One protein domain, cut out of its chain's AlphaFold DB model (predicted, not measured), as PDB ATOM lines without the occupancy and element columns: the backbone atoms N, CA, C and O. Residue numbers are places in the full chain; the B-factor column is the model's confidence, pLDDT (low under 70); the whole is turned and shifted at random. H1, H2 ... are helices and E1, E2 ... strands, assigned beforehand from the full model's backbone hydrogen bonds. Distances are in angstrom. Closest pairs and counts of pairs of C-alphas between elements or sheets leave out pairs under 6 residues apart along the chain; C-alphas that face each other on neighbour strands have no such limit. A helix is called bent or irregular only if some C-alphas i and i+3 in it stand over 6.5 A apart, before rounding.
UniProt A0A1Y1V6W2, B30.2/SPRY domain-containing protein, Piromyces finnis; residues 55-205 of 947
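What this domain is: This is residues 55 to 205 of the 947 residues of the protein "B30.2/SPRY domain-containing protein" of Piromyces finnis (UniProt A0A1Y1V6W2). Two lobes lie along the longest axis: a larger one built round helix H1, with H2 and H4 crossing it and the small hairpin E4 E5 near both H1 and H4, and a smaller, loop-rich one holding the hairpin E2 E3 and the short strand E1. Two long stretches, residues 66 to 87 between E1 and E2 and residues 127 to 147 between H1 and H2, have no named element. The printed part has 151 residues with four named helices and five named strands, in the order E1 E2 E3 H1 H2 H3 H4 E4 E5; both two-stranded sheets, E2 - E3 and E4 - E5, are antiparallel. The class is mixed, helices and strands, though under half of the residues, 62 of 151, are in named elements. The whole is compact, with a radius of gyration of the C-alphas of 16.6 A and spans of 53 by 38 by 25 A.

Where its parts are: E1 is residues 63 to 65, 7.0 A long, beginning at C-alpha 63 (-104.480, -35.333, 136.262). E2, residues 88 to 91, is 10.2 A long, and E3, residues 100 to 103, is 10.4 A. H1, residues 108 to 126, is the longest helix at 27.0 A and begins at C-alpha 108 (-98.217, -57.707, 138.563). H2 is residues 148 to 158, 13.9 A; H3, residues 160 to 163, 5.3 A; H4, residues 173 to 183, 15.5 A. H2 is only just irregular: C-alphas 150 and 153 are 6.8 A apart. E4, residues 188 to 190, is 6.5 A long, and E5, residues 202 to 204, is 7.0 A, ending at C-alpha 204 (-103.652, -52.192, 150.078).

How they stand to each other: H1 is the hub. Its residues 111 to 119 touch H2 about perpendicular, at 78 degrees, the closest C-alphas being those of Ala 115 and Ile 152, 6.0 A. Its residues 108 to 112 touch H4 at 88 degrees, about perpendicular, with C-alphas 108 and 177 closest at 6.7 A. Its residues 110 to 114 only just touch H3, with 3 pairs of C-alphas within 8 A; the closest are 111 and 163, 5.0 A. H2 and H4 touch at a steep tilt of 53 degrees, opposite ways, closest at C-alphas 153 and 174, 6.3 A. In the E4 and E5 hairpin, N 189 and O 203 are 2.9 A apart; the closest C-alphas of H1 and E5, 116 and 204, are 7.1 A apart. In the E2 and E3 hairpin, N 89 and O 102 are 2.8 A apart. E1 pairs with no named strand, but residues 63 to 64 of it pair antiparallel with residues 55 to 56. H1 and H4 have every O i to N i+4 pair within hydrogen-bond range, H2 has 3 of 7, with 3 of 8 O i to N i+3 pairs, and H3 is too short for an O i to N i+4 pair.

The domain as a whole: The two C-alphas farthest apart, those of Pro 97 and Val 195, are 53.0 A apart. The printed part has no cut. The links E1 to E2, H1 to H2 and E4 to E5 are long. The mean pLDDT of the printed part is 88.0; residues 76, 78 and 79 are under 70.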
ATOM      1  N   LEU A  55    -106.168 -39.753 133.513       91.44
ATOM      2  CA  LEU A  55    -104.758 -39.984 133.201       91.44
ATOM      3  C   LEU A  55    -103.874 -38.955 133.911       91.44
ATOM      4  O   LEU A  55    -104.182 -37.764 133.882       91.44
ATOM      5  N   GLN A  56    -102.755 -39.382 134.497       92.00
ATOM      6  CA  GLN A  56    -101.728 -38.460 134.987       92.00
ATOM      7  C   GLN A  56    -100.707 -38.173 133.879       92.00
ATOM      8  O   GLN A  56    -100.203 -39.097 133.239       92.00
ATOM      9  N   CYS A  57    -100.387 -36.899 133.645       91.62
ATOM     10  CA  CYS A  57     -99.309 -36.523 132.729       91.62
ATOM     11  C   CYS A  57     -97.946 -36.811 133.375       91.62
ATOM     12  O   CYS A  57     -97.661 -36.299 134.456       91.62
ATOM     13  N   ILE A  58     -97.080 -37.572 132.699       89.81
ATOM     14  CA  ILE A  58     -95.764 -37.964 133.237       89.81
ATOM     15  C   ILE A  58     -94.819 -36.766 133.448       89.81
ATOM     16  O   ILE A  58     -93.948 -36.824 134.312       89.81
ATOM     17  N   GLN A  59     -95.012 -35.669 132.704       88.12
ATOM     18  CA  GLN A  59     -94.191 -34.460 132.824       88.12
ATOM     19  C   GLN A  59     -94.671 -33.536 133.959       88.12
ATOM     20  O   GLN A  59     -93.954 -33.341 134.936       88.12
ATOM     21  N   CYS A  60     -95.888 -32.982 133.870       87.31
ATOM     22  CA  CYS A  60     -96.390 -32.011 134.857       87.31
ATOM     23  C   CYS A  60     -97.089 -32.626 136.080       87.31
ATOM     24  O   CYS A  60     -97.528 -31.884 136.955       87.31
ATOM     25  N   LYS A  61     -97.245 -33.957 136.141       87.88
ATOM     26  CA  LYS A  61     -97.892 -34.713 137.236       87.88
ATOM     27  C   LYS A  61     -99.348 -34.328 137.549       87.88
ATOM     28  O   LYS A  61     -99.939 -34.883 138.473       87.88
ATOM     29  N   ASN A  62     -99.964 -33.436 136.773       90.12
ATOM     30  CA  ASN A  62    -101.388 -33.120 136.881       90.12
ATOM     31  C   ASN A  62    -102.247 -34.236 136.247       90.12
ATOM     32  O   ASN A  62    -101.786 -34.981 135.376       90.12
ATOM     33  N   TRP A  63    -103.498 -34.338 136.691       91.62
ATOM     34  CA  TRP A  63    -104.480 -35.333 136.262       91.62
ATOM     35  C   TRP A  63    -105.465 -34.747 135.248       91.62
ATOM     36  O   TRP A  63    -105.864 -33.591 135.368       91.62
ATOM     37  N   PHE A  64    -105.878 -35.549 134.268       92.56
ATOM     38  CA  PHE A  64    -106.755 -35.149 133.166       92.56
ATOM     39  C   PHE A  64    -107.852 -36.196 132.950       92.56
ATOM     40  O   PHE A  64    -107.553 -37.379 132.782       92.56
ATOM     41  N   HIS A  65    -109.121 -35.778 132.931       92.06
ATOM     42  CA  HIS A  65    -110.245 -36.654 132.587       92.06
ATOM     43  C   HIS A  65    -110.128 -37.102 131.124       92.06
ATOM     44  O   HIS A  65    -109.935 -36.271 130.235       92.06
ATOM     45  N   VAL A  66    -110.327 -38.394 130.855       90.38
ATOM     46  CA  VAL A  66    -110.271 -38.971 129.495       90.38
ATOM     47  C   VAL A  66    -111.251 -38.292 128.530       90.38
ATOM     48  O   VAL A  66    -110.952 -38.120 127.353       90.38
ATOM     49  N   GLU A  67    -112.407 -37.851 129.025       88.19
ATOM     50  CA  GLU A  67    -113.446 -37.203 128.213       88.19
ATOM     51  C   GLU A  67    -113.112 -35.745 127.838       88.19
ATOM     52  O   GLU A  67    -113.749 -35.177 126.949       88.19
ATOM     53  N   CYS A  68    -112.097 -35.153 128.479       90.25
ATOM     54  CA  CYS A  68    -111.599 -33.806 128.195       90.25
ATOM     55  C   CYS A  68    -110.355 -33.787 127.287       90.25
ATOM     56  O   CYS A  68    -109.900 -32.699 126.933       90.25
ATOM     57  N   LEU A  69    -109.810 -34.948 126.907       89.50
ATOM     58  CA  LEU A  69    -108.752 -35.040 125.894       89.50
ATOM     59  C   LEU A  69    -109.280 -34.507 124.555       89.50
ATOM     60  O   LEU A  69    -110.400 -34.830 124.145       89.50
ATOM     61  N   LYS A  70    -108.481 -33.700 123.850       83.44
ATOM     62  CA  LYS A  70    -108.884 -33.159 122.544       83.44
ATOM     63  C   LYS A  70    -108.814 -34.237 121.471       83.44
ATOM     64  O   LYS A  70    -109.726 -34.349 120.652       83.44
ATOM     65  N   ASN A  71    -107.776 -35.074 121.497       82.44
ATOM     66  CA  ASN A  71    -107.699 -36.225 120.608       82.44
ATOM     67  C   ASN A  71    -108.532 -37.400 121.151       82.44
ATOM     68  O   ASN A  71    -108.009 -38.336 121.750       82.44
ATOM     69  N   LYS A  72    -109.843 -37.394 120.884       73.44
ATOM     70  CA  LYS A  72    -110.750 -38.491 121.276       73.44
ATOM     71  C   LYS A  72    -110.427 -39.851 120.628       73.44
ATOM     72  O   LYS A  72    -110.937 -40.860 121.099       73.44
ATOM     73  N   LYS A  73    -109.578 -39.900 119.588       79.19
ATOM     74  CA  LYS A  73    -109.076 -41.151 118.980       79.19
ATOM     75  C   LYS A  73    -107.824 -41.707 119.677       79.19
ATOM     76  O   LYS A  73    -107.389 -42.802 119.340       79.19
ATOM     77  N   LEU A  74    -107.246 -40.982 120.641       81.94
ATOM     78  CA  LEU A  74    -106.007 -41.357 121.338       81.94
ATOM     79  C   LEU A  74    -106.145 -42.628 122.202       81.94
ATOM     80  O   LEU A  74    -105.151 -43.275 122.518       81.94
ATOM     81  N   ILE A  75    -107.376 -42.999 122.563       80.56
ATOM     82  CA  ILE A  75    -107.707 -44.246 123.257       80.56
ATOM     83  C   ILE A  75    -108.674 -45.023 122.360       80.56
ATOM     84  O   ILE A  75    -109.831 -44.640 122.212       80.56
ATOM     85  N   ALA A  76    -108.195 -46.116 121.760       66.94
ATOM     86  CA  ALA A  76    -108.899 -46.825 120.685       66.94
ATOM     87  C   ALA A  76    -110.253 -47.448 121.090       66.94
ATOM     88  O   ALA A  76    -111.109 -47.663 120.238       66.94
ATOM     89  N   SER A  77    -110.467 -47.737 122.379       70.69
ATOM     90  CA  SER A  77    -111.752 -48.215 122.909       70.69
ATOM     91  C   SER A  77    -111.905 -47.882 124.393       70.69
ATOM     92  O   SER A  77    -110.932 -47.962 125.147       70.69
ATOM     93  N   LYS A  78    -113.141 -47.625 124.850       64.25
ATOM     94  CA  LYS A  78    -113.462 -47.523 126.287       64.25
ATOM     95  C   LYS A  78    -113.173 -48.822 127.061       64.25
ATOM     96  O   LYS A  78    -112.928 -48.741 128.255       64.25
ATOM     97  N   SER A  79    -113.133 -49.991 126.408       66.88
ATOM     98  CA  SER A  79    -112.715 -51.260 127.042       66.88
ATOM     99  C   SER A  79    -111.203 -51.364 127.275       66.88
ATOM    100  O   SER A  79    -110.761 -52.164 128.097       66.88
ATOM    101  N   SER A  80    -110.394 -50.558 126.578       74.88
ATOM    102  CA  SER A  80    -108.929 -50.635 126.653       74.88
ATOM    103  C   SER A  80    -108.334 -49.983 127.910       74.88
ATOM    104  O   SER A  80    -107.130 -50.108 128.139       74.88
ATOM    105  N   ILE A  81    -109.156 -49.308 128.718       85.81
ATOM    106  CA  ILE A  81    -108.771 -48.525 129.895       85.81
ATOM    107  C   ILE A  81    -109.760 -48.766 131.046       85.81
ATOM    108  O   ILE A  81    -110.963 -48.878 130.831       85.81
ATOM    109  N   VAL A  82    -109.251 -48.813 132.278       89.75
ATOM    110  CA  VAL A  82    -110.045 -48.909 133.515       89.75
ATOM    111  C   VAL A  82    -109.593 -47.840 134.523       89.75
ATOM    112  O   VAL A  82    -108.472 -47.335 134.397       89.75
ATOM    113  N   PRO A  83    -110.419 -47.464 135.522       89.56
ATOM    114  CA  PRO A  83    -109.977 -46.601 136.619       89.56
ATOM    115  C   PRO A  83    -108.765 -47.201 137.350       89.56
ATOM    116  O   PRO A  83    -108.589 -48.418 137.362       89.56
ATOM    117  N   PHE A  84    -107.928 -46.356 137.957       91.56
ATOM    118  CA  PHE A  84    -106.728 -46.744 138.730       91.56
ATOM    119  C   PHE A  84    -105.659 -47.571 137.983       91.56
ATOM    120  O   PHE A  84    -104.688 -48.010 138.593       91.56
ATOM    121  N   MET A  85    -105.792 -47.749 136.665       90.00
ATOM    122  CA  MET A  85    -104.754 -48.310 135.797       90.00
ATOM    123  C   MET A  85    -103.463 -47.471 135.884       90.00
ATOM    124  O   MET A  85    -103.531 -46.244 135.856       90.00
ATOM    125  N   THR A  86    -102.289 -48.110 135.951       90.00
ATOM    126  CA  THR A  86    -100.975 -47.425 136.047       90.00
ATOM    127  C   THR A  86    -100.006 -47.771 134.911       90.00
ATOM    128  O   THR A  86     -98.990 -47.100 134.742       90.00
ATOM    129  N   ASN A  87    -100.322 -48.773 134.085       88.50
ATOM    130  CA  ASN A  87     -99.474 -49.265 132.994       88.50
ATOM    131  C   ASN A  87     -99.585 -48.440 131.690       88.50
ATOM    132  O   ASN A  87     -99.785 -48.987 130.603       88.50
ATOM    133  N   TYR A  88     -99.426 -47.117 131.783       90.31
ATOM    134  CA  TYR A  88     -99.342 -46.222 130.623       90.31
ATOM    135  C   TYR A  88     -98.314 -45.093 130.811       90.31
ATOM    136  O   TYR A  88     -97.965 -44.724 131.932       90.31
ATOM    137  N   LYS A  89     -97.886 -44.490 129.696       90.50
ATOM    138  CA  LYS A  89     -97.302 -43.142 129.640       90.50
ATOM    139  C   LYS A  89     -98.323 -42.205 128.991       90.50
ATOM    140  O   LYS A  89     -98.921 -42.554 127.975       90.50
ATOM    141  N   PHE A  90     -98.524 -41.020 129.561       92.50
ATOM    142  CA  PHE A  90     -99.386 -39.979 128.994       92.50
ATOM    143  C   PHE A  90     -98.682 -38.622 129.056       92.50
ATOM    144  O   PHE A  90     -98.074 -38.286 130.075       92.50
ATOM    145  N   ILE A  91     -98.777 -37.837 127.980       92.44
ATOM    146  CA  ILE A  91     -98.313 -36.446 127.921       92.44
ATOM    147  C   ILE A  91     -99.494 -35.575 127.486       92.44
ATOM    148  O   ILE A  91    -100.076 -35.789 126.421       92.44
ATOM    149  N   CYS A  92     -99.855 -34.604 128.326       92.25
ATOM    150  CA  CYS A  92    -100.955 -33.677 128.072       92.25
ATOM    151  C   CYS A  92    -100.524 -32.490 127.199       92.25
ATOM    152  O   CYS A  92     -99.336 -32.196 127.050       92.25
ATOM    153  N   GLN A  93    -101.502 -31.751 126.670       88.88
ATOM    154  CA  GLN A  93    -101.241 -30.675 125.716       88.88
ATOM    155  C   GLN A  93    -100.570 -29.427 126.330       88.88
ATOM    156  O   GLN A  93    -100.051 -28.586 125.606       88.88
ATOM    157  N   LEU A  94    -100.519 -29.326 127.665       87.81
ATOM    158  CA  LEU A  94     -99.743 -28.298 128.378       87.81
ATOM    159  C   LEU A  94     -98.229 -28.593 128.390       87.81
ATOM    160  O   LEU A  94     -97.450 -27.769 128.854       87.81
ATOM    161  N   CYS A  95     -97.823 -29.789 127.950       88.38
ATOM    162  CA  CYS A  95     -96.438 -30.271 127.969       88.38
ATOM    163  C   CYS A  95     -95.922 -30.689 126.581       88.38
ATOM    164  O   CYS A  95     -94.734 -30.944 126.415       88.38
ATOM    165  N   SER A  96     -96.809 -30.790 125.588       87.25
ATOM    166  CA  SER A  96     -96.508 -31.169 124.205       87.25
ATOM    167  C   SER A  96     -97.580 -30.578 123.281       87.25
ATOM    168  O   SER A  96     -98.752 -30.596 123.651       87.25
ATOM    169  N   PRO A  97     -97.257 -30.114 122.059       81.56
ATOM    170  CA  PRO A  97     -98.269 -29.623 121.116       81.56
ATOM    171  C   PRO A  97     -99.328 -30.679 120.747       81.56
ATOM    172  O   PRO A  97    -100.467 -30.326 120.425       81.56
ATOM    173  N   LYS A  98     -98.980 -31.973 120.820       84.56
ATOM    174  CA  LYS A  98     -99.882 -33.113 120.590       84.56
ATOM    175  C   LYS A  98     -99.969 -33.981 121.847       84.56
ATOM    176  O   LYS A  98     -98.946 -34.339 122.426       84.56
ATOM    177  N   GLU A  99    -101.187 -34.344 122.243       91.06
ATOM    178  CA  GLU A  99    -101.420 -35.324 123.311       91.06
ATOM    179  C   GLU A  99    -100.941 -36.714 122.863       91.06
ATOM    180  O   GLU A  99    -101.282 -37.153 121.761       91.06
ATOM    181  N   SER A 100    -100.190 -37.415 123.714       90.06
ATOM    182  CA  SER A 100     -99.694 -38.771 123.435       90.06
ATOM    183  C   SER A 100    -100.039 -39.734 124.568       90.06
ATOM    184  O   SER A 100     -99.891 -39.391 125.741       90.06
ATOM    185  N   PHE A 101    -100.449 -40.952 124.217       91.12
ATOM    186  CA  PHE A 101    -100.766 -42.043 125.136       91.12
ATOM    187  C   PHE A 101    -100.130 -43.328 124.609       91.12
ATOM    188  O   PHE A 101    -100.314 -43.682 123.446       91.12
ATOM    189  N   GLU A 102     -99.399 -44.023 125.469       87.50
ATOM    190  CA  GLU A 102     -98.735 -45.289 125.169       87.50
ATOM    191  C   GLU A 102     -99.052 -46.264 126.305       87.50
ATOM    192  O   GLU A 102     -98.838 -45.943 127.476       87.50
ATOM    193  N   LYS A 103     -99.545 -47.464 125.988       86.81
ATOM    194  CA  LYS A 103     -99.622 -48.542 126.979       86.81
ATOM    195  C   LYS A 103     -98.250 -49.182 127.143       86.81
ATOM    196  O   LYS A 103     -97.629 -49.553 126.152       86.81
ATOM    197  N   VAL A 104     -97.828 -49.395 128.385       84.94
ATOM    198  CA  VAL A 104     -96.614 -50.161 128.698       84.94
ATOM    199  C   VAL A 104     -96.965 -51.544 129.242       84.94
ATOM    200  O   VAL A 104     -98.078 -51.783 129.721       84.94
ATOM    201  N   THR A 105     -96.009 -52.469 129.174       82.94
ATOM    202  CA  THR A 105     -96.133 -53.811 129.752       82.94
ATOM    203  C   THR A 105     -96.338 -53.713 131.265       82.94
ATOM    204  O   THR A 105     -95.489 -53.180 131.978       82.94
ATOM    205  N   ALA A 106     -97.459 -54.228 131.765       80.62
ATOM    206  CA  ALA A 106     -97.827 -54.093 133.172       80.62
ATOM    207  C   ALA A 106     -97.046 -55.052 134.085       80.62
ATOM    208  O   ALA A 106     -96.966 -56.261 133.813       80.62
ATOM    209  N   SER A 107     -96.544 -54.558 135.222       87.56
ATOM    210  CA  SER A 107     -96.118 -55.441 136.311       87.56
ATOM    211  C   SER A 107     -97.340 -56.088 136.979       87.56
ATOM    212  O   SER A 107     -98.474 -55.629 136.828       87.56
ATOM    213  N   TRP A 108     -97.126 -57.155 137.755       89.25
ATOM    214  CA  TRP A 108     -98.217 -57.707 138.563       89.25
ATOM    215  C   TRP A 108     -98.701 -56.713 139.631       89.25
ATOM    216  O   TRP A 108     -99.901 -56.667 139.875       89.25
ATOM    217  N   LYS A 109     -97.818 -55.870 140.196       90.56
ATOM    218  CA  LYS A 109     -98.210 -54.830 141.164       90.56
ATOM    219  C   LYS A 109     -99.158 -53.798 140.537       90.56
ATOM    220  O   LYS A 109    -100.176 -53.491 141.142       90.56
ATOM    221  N   ASP A 110     -98.881 -53.330 139.315       89.44
ATOM    222  CA  ASP A 110     -99.749 -52.384 138.582       89.44
ATOM    223  C   ASP A 110    -101.175 -52.938 138.414       89.44
ATOM    224  O   ASP A 110    -102.158 -52.310 138.809       89.44
ATOM    225  N   ALA A 111    -101.282 -54.156 137.872       91.38
ATOM    226  CA  ALA A 111    -102.559 -54.809 137.604       91.38
ATOM    227  C   ALA A 111    -103.348 -55.099 138.895       91.38
ATOM    228  O   ALA A 111    -104.550 -54.837 138.969       91.38
ATOM    229  N   ILE A 112    -102.672 -55.613 139.926       94.12
ATOM    230  CA  ILE A 112    -103.281 -55.972 141.214       94.12
ATOM    231  C   ILE A 112    -103.727 -54.724 141.986       94.12
ATOM    232  O   ILE A 112    -104.823 -54.721 142.542       94.12
ATOM    233  N   ASN A 113    -102.942 -53.642 141.979       93.50
ATOM    234  CA  ASN A 113    -103.323 -52.388 142.633       93.50
ATOM    235  C   ASN A 113    -104.576 -51.782 141.985       93.50
ATOM    236  O   ASN A 113    -105.493 -51.368 142.693       93.50
ATOM    237  N   ALA A 114    -104.661 -51.805 140.649       92.81
ATOM    238  CA  ALA A 114    -105.870 -51.400 139.939       92.81
ATOM    239  C   ALA A 114    -107.074 -52.301 140.284       92.81
ATOM    240  O   ALA A 114    -108.184 -51.794 140.445       92.81
ATOM    241  N   ALA A 115    -106.876 -53.615 140.451       94.94
ATOM    242  CA  ALA A 115    -107.937 -54.535 140.867       94.94
ATOM    243  C   ALA A 115    -108.463 -54.227 142.282       94.94
ATOM    244  O   ALA A 115    -109.666 -54.016 142.440       94.94
ATOM    245  N   PHE A 116    -107.582 -54.104 143.286       95.25
ATOM    246  CA  PHE A 116    -107.968 -53.694 144.645       95.25
ATOM    247  C   PHE A 116    -108.732 -52.371 144.652       95.25
ATOM    248  O   PHE A 116    -109.752 -52.252 145.332       95.25
ATOM    249  N   ALA A 117    -108.261 -51.386 143.887       94.19
ATOM    250  CA  ALA A 117    -108.866 -50.066 143.844       94.19
ATOM    251  C   ALA A 117    -110.293 -50.092 143.283       94.19
ATOM    252  O   ALA A 117    -111.213 -49.569 143.910       94.19
ATOM    253  N   ASN A 118    -110.510 -50.754 142.142       94.25
ATOM    254  CA  ASN A 118    -111.841 -50.853 141.539       94.25
ATOM    255  C   ASN A 118    -112.811 -51.680 142.398       94.25
ATOM    256  O   ASN A 118    -113.958 -51.270 142.565       94.25
ATOM    257  N   LEU A 119    -112.361 -52.794 142.988       95.00
ATOM    258  CA  LEU A 119    -113.187 -53.607 143.892       95.00
ATOM    259  C   LEU A 119    -113.541 -52.845 145.182       95.00
ATOM    260  O   LEU A 119    -114.680 -52.915 145.647       95.00
ATOM    261  N   SER A 120    -112.608 -52.048 145.715       94.19
ATOM    262  CA  SER A 120    -112.864 -51.153 146.852       94.19
ATOM    263  C   SER A 120    -113.881 -50.069 146.500       94.19
ATOM    264  O   SER A 120    -114.806 -49.845 147.271       94.19
ATOM    265  N   VAL A 121    -113.781 -49.450 145.319       93.38
ATOM    266  CA  VAL A 121    -114.765 -48.469 144.824       93.38
ATOM    267  C   VAL A 121    -116.142 -49.097 144.598       93.38
ATOM    268  O   VAL A 121    -117.156 -48.475 144.918       93.38
ATOM    269  N   GLU A 122    -116.217 -50.334 144.101       91.38
ATOM    270  CA  GLU A 122    -117.489 -51.049 143.969       91.38
ATOM    271  C   GLU A 122    -118.127 -51.325 145.342       91.38
ATOM    272  O   GLU A 122    -119.332 -51.125 145.515       91.38
ATOM    273  N   ARG A 123    -117.324 -51.722 146.338       92.38
ATOM    274  CA  ARG A 123    -117.790 -51.980 147.706       92.38
ATOM    275  C   ARG A 123    -118.196 -50.695 148.443       92.38
ATOM    276  O   ARG A 123    -119.320 -50.632 148.932       92.38
ATOM    277  N   LEU A 124    -117.374 -49.642 148.388       92.25
ATOM    278  CA  LEU A 124    -117.690 -48.293 148.891       92.25
ATOM    279  C   LEU A 124    -119.025 -47.774 148.332       92.25
ATOM    280  O   LEU A 124    -119.785 -47.113 149.037       92.25
ATOM    281  N   ARG A 125    -119.326 -48.073 147.060       90.00
ATOM    282  CA  ARG A 125    -120.577 -47.672 146.403       90.00
ATOM    283  C   ARG A 125    -121.784 -48.500 146.852       90.00
ATOM    284  O   ARG A 125    -122.879 -47.951 146.923       90.00
ATOM    285  N   LYS A 126    -121.606 -49.793 147.148       89.50
ATOM    286  CA  LYS A 126    -122.658 -50.658 147.721       89.50
ATOM    287  C   LYS A 126    -122.974 -50.283 149.170       89.50
ATOM    288  O   LYS A 126    -124.135 -50.288 149.552       89.50
ATOM    289  N   GLU A 127    -121.956 -49.904 149.941       90.50
ATOM    290  CA  GLU A 127    -122.075 -49.459 151.337       90.50
ATOM    291  C   GLU A 127    -122.445 -47.960 151.469       90.50
ATOM    292  O   GLU A 127    -122.539 -47.437 152.574       90.50
ATOM    293  N   GLY A 128    -122.677 -47.250 150.354       88.62
ATOM    294  CA  GLY A 128    -123.147 -45.854 150.335       88.62
ATOM    295  C   GLY A 128    -122.096 -44.783 150.670       88.62
ATOM    296  O   GLY A 128    -122.398 -43.592 150.610       88.62
ATOM    297  N   LEU A 129    -120.855 -45.183 150.960       88.69
ATOM    298  CA  LEU A 129    -119.733 -44.314 151.349       88.69
ATOM    299  C   LEU A 129    -119.197 -43.437 150.199       88.69
ATOM    300  O   LEU A 129    -118.473 -42.464 150.437       88.69
ATOM    301  N   ILE A 130    -119.566 -43.756 148.951       91.12
ATOM    302  CA  ILE A 130    -119.381 -42.890 147.779       91.12
ATOM    303  C   ILE A 130    -120.679 -42.786 146.970       91.12
ATOM    304  O   ILE A 130    -121.414 -43.758 146.793       91.12
ATOM    305  N   ASN A 131    -120.953 -41.598 146.430       86.94
ATOM    306  CA  ASN A 131    -122.157 -41.339 145.646       86.94
ATOM    307  C   ASN A 131    -122.080 -41.922 144.220       86.94
ATOM    308  O   ASN A 131    -121.026 -42.337 143.734       86.94
ATOM    309  N   LYS A 132    -123.208 -41.886 143.491       79.31
ATOM    310  CA  LYS A 132    -123.330 -42.403 142.110       79.31
ATOM    311  C   LYS A 132    -122.376 -41.769 141.076       79.31
ATOM    312  O   LYS A 132    -122.279 -42.286 139.967       79.31
ATOM    313  N   HIS A 133    -121.686 -40.681 141.431       80.31
ATOM    314  CA  HIS A 133    -120.703 -39.966 140.607       80.31
ATOM    315  C   HIS A 133    -119.248 -40.145 141.100       80.31
ATOM    316  O   HIS A 133    -118.339 -39.512 140.558       80.31
ATOM    317  N   GLY A 134    -119.018 -40.974 142.126       80.94
ATOM    318  CA  GLY A 134    -117.689 -41.286 142.658       80.94
ATOM    319  C   GLY A 134    -117.097 -40.236 143.601       80.94
ATOM    320  O   GLY A 134    -115.879 -40.222 143.773       80.94
ATOM    321  N   HIS A 135    -117.918 -39.355 144.185       84.31
ATOM    322  CA  HIS A 135    -117.492 -38.459 145.268       84.31
ATOM    323  C   HIS A 135    -117.842 -39.089 146.619       84.31
ATOM    324  O   HIS A 135    -118.938 -39.629 146.777       84.31
ATOM    325  N   GLY A 136    -116.940 -38.988 147.590       84.38
ATOM    326  CA  GLY A 136    -117.088 -39.554 148.930       84.38
ATOM    327  C   GLY A 136    -115.713 -39.805 149.541       84.38
ATOM    328  O   GLY A 136    -114.768 -39.074 149.240       84.38
ATOM    329  N   ILE A 137    -115.600 -40.838 150.372       85.44
ATOM    330  CA  ILE A 137    -114.337 -41.229 151.010       85.44
ATOM    331  C   ILE A 137    -113.422 -41.919 149.979       85.44
ATOM    332  O   ILE A 137    -113.838 -42.877 149.332       85.44
ATOM    333  N   SER A 138    -112.178 -41.443 149.820       85.31
ATOM    334  CA  SER A 138    -111.152 -42.076 148.964       85.31
ATOM    335  C   SER A 138    -110.244 -43.061 149.698       85.31
ATOM    336  O   SER A 138    -109.529 -43.827 149.056       85.31
ATOM    337  N   ILE A 139    -110.283 -43.053 151.031       89.94
ATOM    338  CA  ILE A 139    -109.541 -43.969 151.895       89.94
ATOM    339  C   ILE A 139    -110.343 -45.265 152.058       89.94
ATOM    340  O   ILE A 139    -111.498 -45.234 152.482       89.94
ATOM    341  N   ILE A 140    -109.733 -46.406 151.744       90.75
ATOM    342  CA  ILE A 140    -110.344 -47.725 151.936       90.75
ATOM    343  C   ILE A 140    -110.529 -47.994 153.453       90.75
ATOM    344  O   ILE A 140    -109.547 -47.910 154.199       90.75
ATOM    345  N   PRO A 141    -111.745 -48.333 153.932       90.38
ATOM    346  CA  PRO A 141    -111.986 -48.679 155.334       90.38
ATOM    347  C   PRO A 141    -111.260 -49.952 155.785       90.38
ATOM    348  O   PRO A 141    -110.873 -50.803 154.987       90.38
ATOM    349  N   GLU A 142    -111.116 -50.125 157.096       82.62
ATOM    350  CA  GLU A 142    -110.630 -51.386 157.670       82.62
ATOM    351  C   GLU A 142    -111.723 -52.460 157.559       82.62
ATOM    352  O   GLU A 142    -112.914 -52.155 157.560       82.62
ATOM    353  N   GLY A 143    -111.333 -53.724 157.370       83.06
ATOM    354  CA  GLY A 143    -112.280 -54.796 157.029       83.06
ATOM    355  C   GLY A 143    -112.543 -54.985 155.525       83.06
ATOM    356  O   GLY A 143    -113.208 -55.953 155.144       83.06
ATOM    357  N   TYR A 144    -112.003 -54.123 154.653       91.62
ATOM    358  CA  TYR A 144    -112.054 -54.271 153.187       91.62
ATOM    359  C   TYR A 144    -111.009 -55.278 152.685       91.62
ATOM    360  O   TYR A 144    -110.114 -54.977 151.896       91.62
ATOM    361  N   TRP A 145    -111.135 -56.501 153.180       92.94
ATOM    362  CA  TRP A 145    -110.341 -57.638 152.756       92.94
ATOM    363  C   TRP A 145    -110.895 -58.200 151.442       92.94
ATOM    364  O   TRP A 145    -112.110 -58.354 151.293       92.94
ATOM    365  N   PHE A 146    -110.007 -58.510 150.499       93.38
ATOM    366  CA  PHE A 146    -110.336 -59.201 149.253       93.38
ATOM    367  C   PHE A 146    -109.467 -60.445 149.118       93.38
ATOM    368  O   PHE A 146    -108.244 -60.388 149.273       93.38
ATOM    369  N   ASP A 147    -110.095 -61.571 148.808       89.50
ATOM    370  CA  ASP A 147    -109.392 -62.799 148.481       89.50
ATOM    371  C   ASP A 147    -108.929 -62.803 147.008       89.50
ATOM    372  O   ASP A 147    -109.284 -61.960 146.175       89.50
ATOM    373  N   LYS A 148    -108.107 -63.796 146.671       89.06
ATOM    374  CA  LYS A 148    -107.543 -63.961 145.330       89.06
ATOM    375  C   LYS A 148    -108.499 -64.623 144.329       89.06
ATOM    376  O   LYS A 148    -108.438 -64.304 143.147       89.06
ATOM    377  N   LYS A 149    -109.276 -65.609 144.773       87.06
ATOM    378  CA  LYS A 149    -110.050 -66.550 143.951       87.06
ATOM    379  C   LYS A 149    -111.360 -65.934 143.470       87.06
ATOM    380  O   LYS A 149    -111.665 -66.065 142.288       87.06
ATOM    381  N   ASP A 150    -112.084 -65.273 144.364       82.69
ATOM    382  CA  ASP A 150    -113.427 -64.744 144.131       82.69
ATOM    383  C   ASP A 150    -113.425 -63.199 144.025       82.69
ATOM    384  O   ASP A 150    -114.265 -62.627 143.331       82.69
ATOM    385  N   GLY A 151    -112.417 -62.526 144.601       87.94
ATOM    386  CA  GLY A 151    -112.126 -61.097 144.405       87.94
ATOM    387  C   GLY A 151    -111.176 -60.771 143.237       87.94
ATOM    388  O   GLY A 151    -111.601 -60.376 142.148       87.94
ATOM    389  N   ILE A 152    -109.860 -60.862 143.471       94.50
ATOM    390  CA  ILE A 152    -108.839 -60.227 142.607       94.50
ATOM    391  C   ILE A 152    -108.702 -60.884 141.222       94.50
ATOM    392  O   ILE A 152    -108.658 -60.174 140.213       94.50
ATOM    393  N   CYS A 153    -108.638 -62.217 141.124       93.69
ATOM    394  CA  CYS A 153    -108.481 -62.886 139.827       93.69
ATOM    395  C   CYS A 153    -109.685 -62.680 138.885       93.69
ATOM    396  O   CYS A 153    -109.441 -62.333 137.732       93.69
ATOM    397  N   PRO A 154    -110.959 -62.803 139.312       94.62
ATOM    398  CA  PRO A 154    -112.107 -62.513 138.448       94.62
ATOM    399  C   PRO A 154    -112.082 -61.101 137.850       94.62
ATOM    400  O   PRO A 154    -112.390 -60.925 136.671       94.62
ATOM    401  N   PHE A 155    -111.643 -60.097 138.620       94.62
ATOM    402  CA  PHE A 155    -111.469 -58.738 138.104       94.62
ATOM    403  C   PHE A 155    -110.350 -58.654 137.050       94.62
ATOM    404  O   PHE A 155    -110.551 -58.091 135.972       94.62
ATOM    405  N   LEU A 156    -109.182 -59.244 137.332       93.62
ATOM    406  CA  LEU A 156    -108.046 -59.271 136.404       93.62
ATOM    407  C   LEU A 156    -108.349 -60.027 135.103       93.62
ATOM    408  O   LEU A 156    -107.892 -59.610 134.041       93.62
ATOM    409  N   ASP A 157    -109.120 -61.111 135.166       91.19
ATOM    410  CA  ASP A 157    -109.448 -61.919 133.990       91.19
ATOM    411  C   ASP A 157    -110.448 -61.201 133.068       91.19
ATOM    412  O   ASP A 157    -110.255 -61.161 131.849       91.19
ATOM    413  N   LYS A 158    -111.446 -60.535 133.667       91.94
ATOM    414  CA  LYS A 158    -112.428 -59.668 132.993       91.94
ATOM    415  C   LYS A 158    -111.794 -58.435 132.333       91.94
ATOM    416  O   LYS A 158    -112.299 -57.961 131.319       91.94
ATOM    417  N   HIS A 159    -110.703 -57.911 132.894       91.38
ATOM    418  CA  HIS A 159    -110.046 -56.675 132.442       91.38
ATOM    419  C   HIS A 159    -108.622 -56.896 131.886       91.38
ATOM    420  O   HIS A 159    -107.817 -55.960 131.829       91.38
ATOM    421  N   TRP A 160    -108.316 -58.118 131.428       89.94
ATOM    422  CA  TRP A 160    -106.973 -58.539 131.003       89.94
ATOM    423  C   TRP A 160    -106.353 -57.645 129.915       89.94
ATOM    424  O   TRP A 160    -105.189 -57.273 130.007       89.94
ATOM    425  N   GLU A 161    -107.116 -57.231 128.902       86.00
ATOM    426  CA  GLU A 161    -106.600 -56.390 127.804       86.00
ATOM    427  C   GLU A 161    -106.223 -54.964 128.247       86.00
ATOM    428  O   GLU A 161    -105.379 -54.310 127.628       86.00
ATOM    429  N   ALA A 162    -106.823 -54.465 129.333       84.88
ATOM    430  CA  ALA A 162    -106.448 -53.196 129.945       84.88
ATOM    431  C   ALA A 162    -105.201 -53.365 130.832       84.88
ATOM    432  O   ALA A 162    -104.183 -52.697 130.614       84.88
ATOM    433  N   LEU A 163    -105.270 -54.300 131.785       87.19
ATOM    434  CA  LEU A 163    -104.331 -54.418 132.907       87.19
ATOM    435  C   LEU A 163    -103.143 -55.360 132.675       87.19
ATOM    436  O   LEU A 163    -102.137 -55.243 133.361       87.19
ATOM    437  N   CYS A 164    -103.222 -56.269 131.706       84.25
ATOM    438  CA  CYS A 164    -102.189 -57.257 131.379       84.25
ATOM    439  C   CYS A 164    -101.669 -57.054 129.943       84.25
ATOM    440  O   CYS A 164    -101.443 -58.009 129.198       84.25
ATOM    441  N   THR A 165    -101.474 -55.793 129.542       78.38
ATOM    442  CA  THR A 165    -100.959 -55.454 128.204       78.38
ATOM    443  C   THR A 165     -99.596 -56.121 127.966       78.38
ATOM    444  O   THR A 165     -98.735 -56.111 128.847       78.38
ATOM    445  N   ASN A 166     -99.425 -56.724 126.783       72.12
ATOM    446  CA  ASN A 166     -98.251 -57.504 126.358       72.12
ATOM    447  C   ASN A 166     -97.906 -58.725 127.244       72.12
ATOM    448  O   ASN A 166     -96.806 -59.268 127.152       72.12
ATOM    449  N   ARG A 167     -98.837 -59.202 128.088       76.75
ATOM    450  CA  ARG A 167     -98.661 -60.387 128.945       76.75
ATOM    451  C   ARG A 167     -99.483 -61.572 128.434       76.75
ATOM    452  O   ARG A 167    -100.713 -61.539 128.434       76.75
ATOM    453  N   ALA A 168     -98.804 -62.664 128.084       77.69
ATOM    454  CA  ALA A 168     -99.453 -63.937 127.772       77.69
ATOM    455  C   ALA A 168    -100.161 -64.528 129.010       77.69
ATOM    456  O   ALA A 168     -99.592 -64.572 130.106       77.69
ATOM    457  N   ARG A 169    -101.398 -65.016 128.837       81.56
ATOM    458  CA  ARG A 169    -102.205 -65.659 129.892       81.56
ATOM    459  C   ARG A 169    -101.721 -67.099 130.125       81.56
ATOM    460  O   ARG A 169    -102.268 -68.049 129.572       81.56
ATOM    461  N   THR A 170    -100.655 -67.265 130.911       82.12
ATOM    462  CA  THR A 170    -100.106 -68.587 131.266       82.12
ATOM    463  C   THR A 170    -101.107 -69.404 132.102       82.12
ATOM    464  O   THR A 170    -101.813 -68.817 132.918       82.12
ATOM    465  N   PRO A 171    -101.166 -70.750 132.004       73.94
ATOM    466  CA  PRO A 171    -102.149 -71.559 132.749       73.94
ATOM    467  C   PRO A 171    -102.119 -71.408 134.284       73.94
ATOM    468  O   PRO A 171    -103.072 -71.781 134.963       73.94
ATOM    469  N   THR A 172    -101.032 -70.860 134.834       86.12
ATOM    470  CA  THR A 172    -100.788 -70.644 136.269       86.12
ATOM    471  C   THR A 172    -100.764 -69.162 136.675       86.12
ATOM    472  O   THR A 172    -100.308 -68.842 137.771       86.12
ATOM    473  N   TRP A 173    -101.246 -68.238 135.833       89.81
ATOM    474  CA  TRP A 173    -101.150 -66.786 136.072       89.81
ATOM    475  C   TRP A 173    -101.726 -66.339 137.432       89.81
ATOM    476  O   TRP A 173    -101.131 -65.523 138.137       89.81
ATOM    477  N   TRP A 174    -102.841 -66.946 137.841       89.31
ATOM    478  CA  TRP A 174    -103.528 -66.742 139.122       89.31
ATOM    479  C   TRP A 174    -102.680 -67.165 140.333       89.31
ATOM    480  O   TRP A 174    -102.829 -66.612 141.422       89.31
ATOM    481  N   ALA A 175    -101.750 -68.111 140.167       86.31
ATOM    482  CA  ALA A 175    -100.783 -68.447 141.209       86.31
ATOM    483  C   ALA A 175     -99.771 -67.305 141.378       86.31
ATOM    484  O   ALA A 175     -99.483 -66.911 142.505       86.31
ATOM    485  N   THR A 176     -99.312 -66.703 140.273       90.44
ATOM    486  CA  THR A 176     -98.372 -65.569 140.308       90.44
ATOM    487  C   THR A 176     -98.987 -64.316 140.935       90.44
ATOM    488  O   THR A 176     -98.292 -63.614 141.665       90.44
ATOM    489  N   VAL A 177    -100.288 -64.072 140.734       91.12
ATOM    490  CA  VAL A 177    -101.043 -63.023 141.448       91.12
ATOM    491  C   VAL A 177    -100.984 -63.240 142.963       91.12
ATOM    492  O   VAL A 177    -100.605 -62.334 143.704       91.12
ATOM    493  N   GLY A 178    -101.263 -64.464 143.423       90.12
ATOM    494  CA  GLY A 178    -101.180 -64.828 144.841       90.12
ATOM    495  C   GLY A 178     -99.776 -64.670 145.418       90.12
ATOM    496  O   GLY A 178     -99.616 -64.062 146.472       90.12
ATOM    497  N   SER A 179     -98.750 -65.147 144.705       90.00
ATOM    498  CA  SER A 179     -97.347 -64.960 145.095       90.00
ATOM    499  C   SER A 179     -96.953 -63.481 145.162       90.00
ATOM    500  O   SER A 179     -96.185 -63.101 146.044       90.00
ATOM    501  N   CYS A 180     -97.471 -62.634 144.266       91.75
ATOM    502  CA  CYS A 180     -97.191 -61.198 144.253       91.75
ATOM    503  C   CYS A 180     -97.772 -60.498 145.491       91.75
ATOM    504  O   CYS A 180     -97.047 -59.755 146.155       91.75
ATOM    505  N   MET A 181     -99.033 -60.779 145.844       93.19
ATOM    506  CA  MET A 181     -99.667 -60.222 147.051       93.19
ATOM    507  C   MET A 181     -98.997 -60.739 148.330       93.19
ATOM    508  O   MET A 181     -98.631 -59.963 149.212       93.19
ATOM    509  N   TYR A 182     -98.734 -62.047 148.384       90.06
ATOM    510  CA  TYR A 182     -98.046 -62.696 149.496       90.06
ATOM    511  C   TYR A 182     -96.668 -62.088 149.787       90.06
ATOM    512  O   TYR A 182     -96.402 -61.714 150.928       90.06
ATOM    513  N   THR A 183     -95.812 -61.949 148.767       88.06
ATOM    514  CA  THR A 183     -94.420 -61.484 148.941       88.06
ATOM    515  C   THR A 183     -94.280 -59.971 149.115       88.06
ATOM    516  O   THR A 183     -93.322 -59.523 149.742       88.06
ATOM    517  N   SER A 184     -95.218 -59.171 148.603       89.12
ATOM    518  CA  SER A 184     -95.123 -57.704 148.623       89.12
ATOM    519  C   SER A 184     -95.723 -57.107 149.901       89.12
ATOM    520  O   SER A 184     -96.763 -56.444 149.866       89.12
ATOM    521  N   LYS A 185     -95.059 -57.329 151.046       89.38
ATOM    522  CA  LYS A 185     -95.415 -56.677 152.329       89.38
ATOM    523  C   LYS A 185     -95.389 -55.142 152.245       89.38
ATOM    524  O   LYS A 185     -96.043 -54.472 153.028       89.38
ATOM    525  N   ASP A 186     -94.674 -54.602 151.260       86.31
ATOM    526  CA  ASP A 186     -94.538 -53.180 150.946       86.31
ATOM    527  C   ASP A 186     -95.705 -52.575 150.137       86.31
ATOM    528  O   ASP A 186     -95.704 -51.379 149.858       86.31
ATOM    529  N   ASN A 187     -96.698 -53.382 149.743       88.06
ATOM    530  CA  ASN A 187     -97.910 -52.899 149.070       88.06
ATOM    531  C   ASN A 187     -99.216 -53.498 149.606       88.06
ATOM    532  O   ASN A 187    -100.259 -52.878 149.398       88.06
ATOM    533  N   TYR A 188     -99.186 -54.652 150.282       94.06
ATOM    534  CA  TYR A 188    -100.395 -55.333 150.760       94.06
ATOM    535  C   TYR A 188    -100.251 -55.796 152.209       94.06
ATOM    536  O   TYR A 188     -99.245 -56.423 152.558       94.06
ATOM    537  N   ILE A 189    -101.283 -55.556 153.015       93.06
ATOM    538  CA  ILE A 189    -101.461 -56.097 154.371       93.06
ATOM    539  C   ILE A 189    -102.335 -57.354 154.254       93.06
ATOM    540  O   ILE A 189    -103.327 -57.327 153.522       93.06
ATOM    541  N   ALA A 190    -101.988 -58.446 154.939       93.19
ATOM    542  CA  ALA A 190    -102.869 -59.610 155.049       93.19
ATOM    543  C   ALA A 190    -103.839 -59.461 156.235       93.19
ATOM    544  O   ALA A 190    -103.486 -58.876 157.256       93.19
ATOM    545  N   LYS A 191    -105.047 -60.029 156.117       91.38
ATOM    546  CA  LYS A 191    -106.071 -60.041 157.185       91.38
ATOM    547  C   LYS A 191    -105.575 -60.661 158.491       91.38
ATOM    548  O   LYS A 191    -105.923 -60.195 159.570       91.38
ATOM    549  N   ASP A 192    -104.745 -61.687 158.355       89.56
ATOM    550  CA  ASP A 192    -103.863 -62.195 159.393       89.56
ATOM    551  C   ASP A 192    -102.438 -62.156 158.825       89.56
ATOM    552  O   ASP A 192    -102.136 -62.797 157.811       89.56
ATOM    553  N   GLU A 193    -101.578 -61.345 159.438       89.69
ATOM    554  CA  GLU A 193    -100.192 -61.141 159.008       89.69
ATOM    555  C   GLU A 193     -99.236 -62.205 159.586       89.69
ATOM    556  O   GLU A 193     -98.141 -62.398 159.045       89.69
ATOM    557  N   HIS A 194     -99.662 -62.938 160.625       86.75
ATOM    558  CA  HIS A 194     -98.959 -64.099 161.181       86.75
ATOM    559  C   HIS A 194     -99.202 -65.343 160.312       86.75
ATOM    560  O   HIS A 194     -98.256 -66.056 159.983       86.75
ATOM    561  N   VAL A 195    -100.442 -65.551 159.853       87.19
ATOM    562  CA  VAL A 195    -100.853 -66.645 158.945       87.19
ATOM    563  C   VAL A 195    -100.931 -66.160 157.481       87.19
ATOM    564  O   VAL A 195    -101.745 -66.603 156.665       87.19
ATOM    565  N   ARG A 196    -100.056 -65.215 157.110       90.12
ATOM    566  CA  ARG A 196     -99.969 -64.665 155.749       90.12
ATOM    567  C   ARG A 196     -99.561 -65.746 154.745       90.12
ATOM    568  O   ARG A 196     -98.536 -66.403 154.899       90.12
ATOM    569  N   SER A 197    -100.322 -65.876 153.660       91.38
ATOM    570  CA  SER A 197    -100.135 -66.888 152.614       91.38
ATOM    571  C   SER A 197    -100.549 -66.365 151.231       91.38
ATOM    572  O   SER A 197    -101.173 -65.314 151.108       91.38
ATOM    573  N   ALA A 198    -100.282 -67.126 150.164       86.00
ATOM    574  CA  ALA A 198    -100.780 -66.825 148.812       86.00
ATOM    575  C   ALA A 198    -102.292 -67.106 148.612       86.00
ATOM    576  O   ALA A 198    -102.775 -67.068 147.472       86.00
ATOM    577  N   ALA A 199    -103.021 -67.414 149.688       86.00
ATOM    578  CA  ALA A 199    -104.472 -67.593 149.731       86.00
ATOM    579  C   ALA A 199    -105.173 -66.694 150.771       86.00
ATOM    580  O   ALA A 199    -106.399 -66.669 150.792       86.00
ATOM    581  N   SER A 200    -104.424 -65.948 151.597       91.69
ATOM    582  CA  SER A 200    -104.991 -64.995 152.557       91.69
ATOM    583  C   SER A 200    -105.807 -63.909 151.849       91.69
ATOM    584  O   SER A 200    -105.551 -63.572 150.690       91.69
ATOM    585  N   GLU A 201    -106.769 -63.332 152.564       93.44
ATOM    586  CA  GLU A 201    -107.418 -62.093 152.142       93.44
ATOM    587  C   GLU A 201    -106.475 -60.905 152.411       93.44
ATOM    588  O   GLU A 201    -105.781 -60.871 153.432       93.44
ATOM    589  N   PHE A 202    -106.444 -59.934 151.500       94.75
ATOM    590  CA  PHE A 202    -105.516 -58.798 151.522       94.75
ATOM    591  C   PHE A 202    -106.247 -57.455 151.380       94.75
ATOM    592  O   PHE A 202    -107.375 -57.394 150.892       94.75
ATOM    593  N   ILE A 203    -105.568 -56.374 151.761       94.31
ATOM    594  CA  ILE A 203    -105.925 -54.973 151.481       94.31
ATOM    595  C   ILE A 203    -104.653 -54.212 151.063       94.31
ATOM    596  O   ILE A 203    -103.537 -54.661 151.346       94.31
ATOM    597  N   LEU A 204    -104.790 -53.070 150.383       93.25
ATOM    598  CA  LEU A 204    -103.652 -52.192 150.078       93.25
ATOM    599  C   LEU A 204    -103.062 -51.571 151.358       93.25
ATOM    600  O   LEU A 204    -103.796 -51.203 152.275       93.25
ATOM    601  N   LEU A 205    -101.731 -51.445 151.397       91.19
ATOM    602  CA  LEU A 205    -100.982 -50.823 152.496       91.19
ATOM    603  C   LEU A 205    -101.217 -49.305 152.557       91.19
ATOM    604  O   LEU A 205    -101.541 -48.778 153.619       91.19
TER     605      LEU A 205